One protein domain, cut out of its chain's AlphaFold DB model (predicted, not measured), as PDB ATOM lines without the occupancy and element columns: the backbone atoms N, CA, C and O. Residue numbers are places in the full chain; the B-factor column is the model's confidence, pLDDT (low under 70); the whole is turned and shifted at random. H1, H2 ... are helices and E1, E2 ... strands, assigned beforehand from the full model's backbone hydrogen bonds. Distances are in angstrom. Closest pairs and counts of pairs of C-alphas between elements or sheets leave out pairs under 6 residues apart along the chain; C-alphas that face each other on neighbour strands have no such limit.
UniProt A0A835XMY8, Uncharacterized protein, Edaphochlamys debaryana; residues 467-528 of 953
ATOM      1  N   LYS A 467     172.435 395.485 243.601       62.78
ATOM      2  CA  LYS A 467     172.126 394.254 242.850       62.78
ATOM      3  C   LYS A 467     171.464 393.159 243.688       62.78
ATOM      4  O   LYS A 467     171.269 392.054 243.196       62.78
ATOM      5  N   GLY A 468     171.103 393.502 244.919       59.50
ATOM      6  CA  GLY A 468     170.543 392.571 245.860       59.50
ATOM      7  C   GLY A 468     169.028 392.405 245.770       59.50
ATOM      8  O   GLY A 468     168.305 393.394 245.914       59.50
ATOM      9  N   GLY A 469     168.533 391.189 245.553       70.94
ATOM     10  CA  GLY A 469     167.114 390.857 245.646       70.94
ATOM     11  C   GLY A 469     166.605 390.813 247.100       70.94
ATOM     12  O   GLY A 469     167.389 390.713 248.048       70.94
ATOM     13  N   PRO A 470     165.280 390.888 247.326       69.31
ATOM     14  CA  PRO A 470     164.704 390.639 248.645       69.31
ATOM     15  C   PRO A 470     165.020 389.203 249.099       69.31
ATOM     16  O   PRO A 470     164.707 388.253 248.388       69.31
ATOM     17  N   GLY A 471     165.620 389.048 250.285       75.56
ATOM     18  CA  GLY A 471     166.004 387.741 250.850       75.56
ATOM     19  C   GLY A 471     167.510 387.512 251.026       75.56
ATOM     20  O   GLY A 471     167.920 386.409 251.372       75.56
ATOM     21  N   GLU A 472     168.335 388.533 250.808       86.75
ATOM     22  CA  GLU A 472     169.788 388.426 250.949       86.75
ATOM     23  C   GLU A 472     170.315 388.646 252.364       86.75
ATOM     24  O   GLU A 472     169.895 389.553 253.085       86.75
ATOM     25  N   THR A 473     171.323 387.853 252.717       87.31
ATOM     26  CA  THR A 473     172.148 388.031 253.908       87.31
ATOM     27  C   THR A 473     173.379 388.858 253.547       87.31
ATOM     28  O   THR A 473     174.155 388.497 252.663       87.31
ATOM     29  N   ARG A 474     173.566 389.978 254.253       90.94
ATOM     30  CA  ARG A 474     174.740 390.852 254.136       90.94
ATOM     31  C   ARG A 474     175.725 390.525 255.245       90.94
ATOM     32  O   ARG A 474     175.371 390.612 256.418       90.94
ATOM     33  N   LEU A 475     176.947 390.176 254.870       92.75
ATOM     34  CA  LEU A 475     178.046 389.879 255.785       92.75
ATOM     35  C   LEU A 475     179.196 390.864 255.542       92.75
ATOM     36  O   LEU A 475     179.270 391.506 254.492       92.75
ATOM     37  N   GLN A 476     180.082 390.990 256.528       93.62
ATOM     38  CA  GLN A 476     181.329 391.741 256.409       93.62
ATOM     39  C   GLN A 476     182.486 390.889 256.929       93.62
ATOM     40  O   GLN A 476     182.399 390.355 258.034       93.62
ATOM     41  N   SER A 477     183.552 390.759 256.144       93.81
ATOM     42  CA  SER A 477     184.791 390.076 256.537       93.81
ATOM     43  C   SER A 477     185.949 390.612 255.717       93.81
ATOM     44  O   SER A 477     185.744 391.020 254.585       93.81
ATOM     45  N   ASP A 478     187.152 390.579 256.275       94.56
ATOM     46  CA  ASP A 478     188.391 390.805 255.528       94.56
ATOM     47  C   ASP A 478     188.665 389.563 254.661       94.56
ATOM     48  O   ASP A 478     189.023 388.498 255.178       94.56
ATOM     49  N   CYS A 479     188.348 389.647 253.373       94.88
ATOM     50  CA  CYS A 479     188.401 388.535 252.433       94.88
ATOM     51  C   CYS A 479     189.744 388.447 251.698       94.88
ATOM     52  O   CYS A 479     190.114 387.349 251.273       94.88
ATOM     53  N   ASP A 480     190.472 389.560 251.561       92.94
ATOM     54  CA  ASP A 480     191.769 389.624 250.874       92.94
ATOM     55  C   ASP A 480     192.983 389.846 251.799       92.94
ATOM     56  O   ASP A 480     194.129 389.743 251.349       92.94
ATOM     57  N   GLY A 481     192.754 390.021 253.102       93.69
ATOM     58  CA  GLY A 481     193.781 390.101 254.137       93.69
ATOM     59  C   GLY A 481     194.416 391.484 254.284       93.69
ATOM     60  O   GLY A 481     195.522 391.580 254.833       93.69
ATOM     61  N   ASP A 482     193.781 392.542 253.780       88.00
ATOM     62  CA  ASP A 482     194.299 393.910 253.857       88.00
ATOM     63  C   ASP A 482     194.014 394.606 255.208       88.00
ATOM     64  O   ASP A 482     194.558 395.680 255.499       88.00
ATOM     65  N   GLY A 483     193.237 393.961 256.085       88.00
ATOM     66  CA  GLY A 483     192.840 394.472 257.393       88.00
ATOM     67  C   GLY A 483     191.643 395.426 257.364       88.00
ATOM     68  O   GLY A 483     191.334 396.025 258.404       88.00
ATOM     69  N   LEU A 484     190.985 395.590 256.217       87.88
ATOM     70  CA  LEU A 484     189.717 396.286 256.034       87.88
ATOM     71  C   LEU A 484     188.586 395.262 255.843       87.88
ATOM     72  O   LEU A 484     188.801 394.110 255.492       87.88
ATOM     73  N   LEU A 485     187.354 395.654 256.171       91.56
ATOM     74  CA  LEU A 485     186.198 394.766 256.028       91.56
ATOM     75  C   LEU A 485     185.606 394.896 254.624       91.56
ATOM     76  O   LEU A 485     185.198 395.990 254.228       91.56
ATOM     77  N   ASP A 486     185.469 393.769 253.937       94.19
ATOM     78  CA  ASP A 486     184.830 393.663 252.631       94.19
ATOM     79  C   ASP A 486     183.335 393.386 252.780       94.19
ATOM     80  O   ASP A 486     182.888 392.757 253.744       94.19
ATOM     81  N   ALA A 487     182.536 393.864 251.826       92.94
ATOM     82  CA  ALA A 487     181.100 393.608 251.816       92.94
ATOM     83  C   ALA A 487     180.792 392.298 251.094       92.94
ATOM     84  O   ALA A 487     181.303 392.044 250.008       92.94
ATOM     85  N   ILE A 488     179.932 391.473 251.681       93.88
ATOM     86  CA  ILE A 488     179.624 390.138 251.172       93.88
ATOM     87  C   ILE A 488     178.110 389.991 251.090       93.88
ATOM     88  O   ILE A 488     177.399 390.310 252.046       93.88
ATOM     89  N   LEU A 489     177.614 389.483 249.964       93.50
ATOM     90  CA  LEU A 489     176.236 389.007 249.852       93.50
ATOM     91  C   LEU A 489     176.208 387.507 249.721       93.50
ATOM     92  O   LEU A 489     177.007 386.931 248.985       93.50
ATOM     93  N   VAL A 490     175.213 386.919 250.370       90.00
ATOM     94  CA  VAL A 490     174.743 385.567 250.099       90.00
ATOM     95  C   VAL A 490     173.221 385.614 250.056       90.00
ATOM     96  O   VAL A 490     172.592 386.069 251.012       90.00
ATOM     97  N   ASP A 491     172.616 385.177 248.959       85.88
ATOM     98  CA  ASP A 491     171.163 385.084 248.834       85.88
ATOM     99  C   ASP A 491     170.638 383.690 249.223       85.88
ATOM    100  O   ASP A 491     171.397 382.733 249.412       85.88
ATOM    101  N   ALA A 492     169.315 383.561 249.355       80.38
ATOM    102  CA  ALA A 492     168.669 382.289 249.689       80.38
ATOM    103  C   ALA A 492     168.837 381.204 248.604       80.38
ATOM    104  O   ALA A 492     168.669 380.022 248.892       80.38
ATOM    105  N   SER A 493     169.181 381.584 247.369       77.56
ATOM    106  CA  SER A 493     169.446 380.657 246.265       77.56
ATOM    107  C   SER A 493     170.888 380.129 246.250       77.56
ATOM    108  O   SER A 493     171.215 379.261 245.438       77.56
ATOM    109  N   GLY A 494     171.739 380.627 247.154       80.81
ATOM    110  CA  GLY A 494     173.166 380.323 247.210       80.81
ATOM    111  C   GLY A 494     174.021 381.194 246.287       80.81
ATOM    112  O   GLY A 494     175.227 380.952 246.198       80.81
ATOM    113  N   ALA A 495     173.435 382.200 245.626       86.19
ATOM    114  CA  ALA A 495     174.201 383.216 244.919       86.19
ATOM    115  C   ALA A 495     174.998 384.041 245.925       86.19
ATOM    116  O   ALA A 495     174.521 384.365 247.014       86.19
ATOM    117  N   ARG A 496     176.228 384.387 245.566       91.12
ATOM    118  CA  ARG A 496     177.149 385.098 246.443       91.12
ATOM    119  C   ARG A 496     178.026 386.083 245.691       91.12
ATOM    120  O   ARG A 496     178.356 385.891 244.526       91.12
ATOM    121  N   GLY A 497     178.403 387.147 246.387       94.25
ATOM    122  CA  GLY A 497     179.217 388.245 245.874       94.25
ATOM    123  C   GLY A 497     180.145 388.770 246.958       94.25
ATOM    124  O   GLY A 497     179.770 388.760 248.129       94.25
ATOM    125  N   VAL A 498     181.315 389.272 246.567       94.00
ATOM    126  CA  VAL A 498     182.221 390.027 247.451       94.00
ATOM    127  C   VAL A 498     182.472 391.407 246.834       94.00
ATOM    128  O   VAL A 498     182.543 391.524 245.620       94.00
ATOM    129  N   ALA A 499     182.587 392.467 247.626       93.50
ATOM    130  CA  ALA A 499     183.169 393.745 247.215       93.50
ATOM    131  C   ALA A 499     184.370 394.006 248.098       93.50
ATOM    132  O   ALA A 499     184.210 394.342 249.273       93.50
ATOM    133  N   LEU A 500     185.547 393.884 247.495       92.38
ATOM    134  CA  LEU A 500     186.801 394.154 248.174       92.38
ATOM    135  C   LEU A 500     186.938 395.660 248.408       92.38
ATOM    136  O   LEU A 500     186.911 396.472 247.475       92.38
ATOM    137  N   SER A 501     187.080 396.030 249.670       93.00
ATOM    138  CA  SER A 501     187.328 397.388 250.132       93.00
ATOM    139  C   SER A 501     188.676 397.908 249.615       93.00
ATOM    140  O   SER A 501     188.750 399.057 249.166       93.00
ATOM    141  N   SER A 502     189.684 397.033 249.518       90.25
ATOM    142  CA  SER A 502     190.982 397.280 248.874       90.25
ATOM    143  C   SER A 502     190.867 397.728 247.409       90.25
ATOM    144  O   SER A 502     191.682 398.510 246.910       90.25
ATOM    145  N   LYS A 503     189.810 397.280 246.717       89.62
ATOM    146  CA  LYS A 503     189.492 397.611 245.321       89.62
ATOM    147  C   LYS A 503     188.440 398.717 245.191       89.62
ATOM    148  O   LYS A 503     187.777 398.843 244.161       89.62
ATOM    149  N   GLY A 504     188.253 399.518 246.238       87.50
ATOM    150  CA  GLY A 504     187.306 400.631 246.231       87.50
ATOM    151  C   GLY A 504     185.843 400.191 246.157       87.50
ATOM    152  O   GLY A 504     185.012 400.944 245.655       87.50
ATOM    153  N   CYS A 505     185.523 398.982 246.637       88.62
ATOM    154  CA  CYS A 505     184.169 398.427 246.655       88.62
ATOM    155  C   CYS A 505     183.507 398.296 245.269       88.62
ATOM    156  O   CYS A 505     182.277 398.299 245.169       88.62
ATOM    157  N   SER A 506     184.303 398.183 244.199       77.50
ATOM    158  CA  SER A 506     183.782 397.945 242.850       77.50
ATOM    159  C   SER A 506     183.182 396.543 242.740       77.50
ATOM    160  O   SER A 506     183.823 395.554 243.082       77.50
ATOM    161  N   THR A 507     181.953 396.460 242.232       64.06
ATOM    162  CA  THR A 507     181.253 395.196 241.937       64.06
ATOM    163  C   THR A 507     181.454 394.715 240.503       64.06
ATOM    164  O   THR A 507     180.889 393.697 240.114       64.06
ATOM    165  N   GLU A 508     182.145 395.502 239.676       59.00
ATOM    166  CA  GLU A 508     182.293 395.225 238.240       59.00
ATOM    167  C   GLU A 508     183.504 394.352 237.916       59.00
ATOM    168  O   GLU A 508     183.634 393.879 236.787       59.00
ATOM    169  N   ASP A 509     184.355 394.073 238.903       57.44
ATOM    170  CA  ASP A 509     185.428 393.109 238.722       57.44
ATOM    171  C   ASP A 509     184.817 391.712 238.597       57.44
ATOM    172  O   ASP A 509     184.265 391.163 239.557       57.44
ATOM    173  N   ALA A 510     184.972 391.125 237.406       58.56
ATOM    174  CA  ALA A 510     184.640 389.737 237.087       58.56
ATOM    175  C   ALA A 510     185.218 388.723 238.100       58.56
ATOM    176  O   ALA A 510     184.711 387.611 238.211       58.56
ATOM    177  N   ASP A 511     186.229 389.129 238.873       58.72
ATOM    178  CA  ASP A 511     186.872 388.335 239.923       58.72
ATOM    179  C   ASP A 511     186.088 388.296 241.252       58.72
ATOM    180  O   ASP A 511     186.332 387.424 242.084       58.72
ATOM    181  N   THR A 512     185.152 389.226 241.471       67.38
ATOM    182  CA  THR A 512     184.381 389.356 242.727       67.38
ATOM    183  C   THR A 512     182.889 389.017 242.566       67.38
ATOM    184  O   THR A 512     182.246 388.566 243.515       67.38
ATOM    185  N   GLY A 513     182.375 389.152 241.334       67.94
ATOM    186  CA  GLY A 513     181.530 388.165 240.657       67.94
ATOM    187  C   GLY A 513     180.176 387.785 241.256       67.94
ATOM    188  O   GLY A 513     179.876 386.604 241.241       67.94
ATOM    189  N   TYR A 514     179.317 388.705 241.716       84.19
ATOM    190  CA  TYR A 514     177.905 388.340 241.966       84.19
ATOM    191  C   TYR A 514     177.207 387.950 240.645       84.19
ATOM    192  O   TYR A 514     177.287 388.737 239.693       84.19
ATOM    193  N   PRO A 515     176.490 386.811 240.551       89.00
ATOM    194  CA  PRO A 515     176.032 385.921 241.632       89.00
ATOM    195  C   PRO A 515     176.942 384.722 241.978       89.00
ATOM    196  O   PRO A 515     176.583 383.928 242.843       89.00
ATOM    197  N   ASP A 516     178.098 384.566 241.340       87.38
ATOM    198  CA  ASP A 516     178.921 383.351 241.369       87.38
ATOM    199  C   ASP A 516     180.342 383.588 241.916       87.38
ATOM    200  O   ASP A 516     181.320 383.054 241.384       87.38
ATOM    201  N   ALA A 517     180.489 384.386 242.982       90.31
ATOM    202  CA  ALA A 517     181.813 384.694 243.520       90.31
ATOM    203  C   ALA A 517     182.568 383.398 243.879       90.31
ATOM    204  O   ALA A 517     182.031 382.541 244.604       90.31
ATOM    205  N   PRO A 518     183.810 383.208 243.390       87.62
ATOM    206  CA  PRO A 518     184.551 381.981 243.642       87.62
ATOM    207  C   PRO A 518     184.862 381.854 245.134       87.62
ATOM    208  O   PRO A 518     185.019 382.850 245.833       87.62
ATOM    209  N   THR A 519     185.030 380.629 245.640       86.31
ATOM    210  CA  THR A 519     185.411 380.402 247.049       86.31
ATOM    211  C   THR A 519     186.700 381.144 247.431       86.31
ATOM    212  O   THR A 519     186.844 381.596 248.563       86.31
ATOM    213  N   ALA A 520     187.605 381.339 246.465       88.88
ATOM    214  CA  ALA A 520     188.833 382.110 246.634       88.88
ATOM    215  C   ALA A 520     188.611 383.620 246.846       88.88
ATOM    216  O   ALA A 520     189.515 384.274 247.353       88.88
ATOM    217  N   ALA A 521     187.443 384.170 246.486       91.69
ATOM    218  CA  ALA A 521     187.132 385.585 246.684       91.69
ATOM    219  C   ALA A 521     186.889 385.937 248.156       91.69
ATOM    220  O   ALA A 521     187.076 387.088 248.524       91.69
ATOM    221  N   CYS A 522     186.474 384.973 248.986       94.31
ATOM    222  CA  CYS A 522     186.435 385.130 250.439       94.31
ATOM    223  C   CYS A 522     186.601 383.775 251.146       94.31
ATOM    224  O   CYS A 522     185.617 383.184 251.604       94.31
ATOM    225  N   PRO A 523     187.835 383.247 251.247       88.88
ATOM    226  CA  PRO A 523     188.076 381.898 251.758       88.88
ATOM    227  C   PRO A 523     187.543 381.697 253.180       88.88
ATOM    228  O   PRO A 523     187.005 380.643 253.491       88.88
ATOM    229  N   ALA A 524     187.627 382.719 254.034       84.69
ATOM    230  CA  ALA A 524     187.170 382.634 255.420       84.69
ATOM    231  C   ALA A 524     185.661 382.350 255.560       84.69
ATOM    232  O   ALA A 524     185.247 381.773 256.561       84.69
ATOM    233  N   LEU A 525     184.848 382.738 254.570       88.31
ATOM    234  CA  LEU A 525     183.388 382.604 254.618       88.31
ATOM    235  C   LEU A 525     182.816 381.640 253.584       88.31
ATOM    236  O   LEU A 525     181.758 381.062 253.813       88.31
ATOM    237  N   PHE A 526     183.485 381.459 252.446       88.75
ATOM    238  CA  PHE A 526     183.000 380.581 251.383       88.75
ATOM    239  C   PHE A 526     183.578 379.167 251.449       88.75
ATOM    240  O   PHE A 526     183.124 378.298 250.701       88.75
ATOM    241  N   VAL A 527     184.561 378.903 252.316       80.81
ATOM    242  CA  VAL A 527     185.011 377.531 252.575       80.81
ATOM    243  C   VAL A 527     183.850 376.745 253.184       80.81
ATOM    244  O   VAL A 527     183.320 377.096 254.232       80.81
ATOM    245  N   GLY A 528     183.439 375.697 252.471       75.12
ATOM    246  CA  GLY A 528     182.300 374.849 252.810       75.12
ATOM    247  C   GLY A 528     181.005 375.178 252.058       75.12
ATOM    248  O   GLY A 528     180.167 374.307 251.884       75.12
TER     249      GLY A 528
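AT A GLANCE: This is residues 467 to 528 of the 953 residues of an uncharacterized protein of Edaphochlamys debaryana (UniProt A0A835XMY8). Little regular structure: a small three-stranded antiparallel sheet, E1 - E2 - E3, forms a meander, each strand the antiparallel neighbour of the one before. The long unnamed stretch of residues 500 to 522 folds back past E3 to a short helix, H1, which only grazes the sheet. The 62 printed residues are mixed in class, with 18 in named elements, and compact: radius of gyration of the C-alphas 10.5 A, spans 29 by 25 by 18 A.

IN THESE COORDINATES: E1, residues 473 to 477, begins at C-alpha (172.148, 388.031, 253.908) and spans 13.1 A. E2, 486 to 490, spans 13.2 A; E3, 496 to 499, 10.6 A. H1, 523 to 526, spans 5.3 A, ending at C-alpha (183.000, 380.581, 251.383).

HOW THE PARTS SIT: Hairpin E1 and E2 has N 475 and O 488 within hydrogen-bond range, 2.9 A, at 150 degrees between directions. Hairpin E2 and E3 has N 499 and O 487 within range, 2.7 A, at 166 degrees. H1 grazes the sheet with residues 524 to 526; the closest C-alphas of E1 and H1, Ser 477 and Leu 525, are 7.8 A apart. H1 is too short for an O i to N i+4 pair; its one O i to N i+3 pair is not within range.

THE WHOLE: The farthest C-alphas, Pro 470 and Asp 482, are 30.2 A apart. The printed part has no cut; the link E3 to H1 is long. pLDDT is under 70 at residues 467 to 468, 470 and 507 to 513.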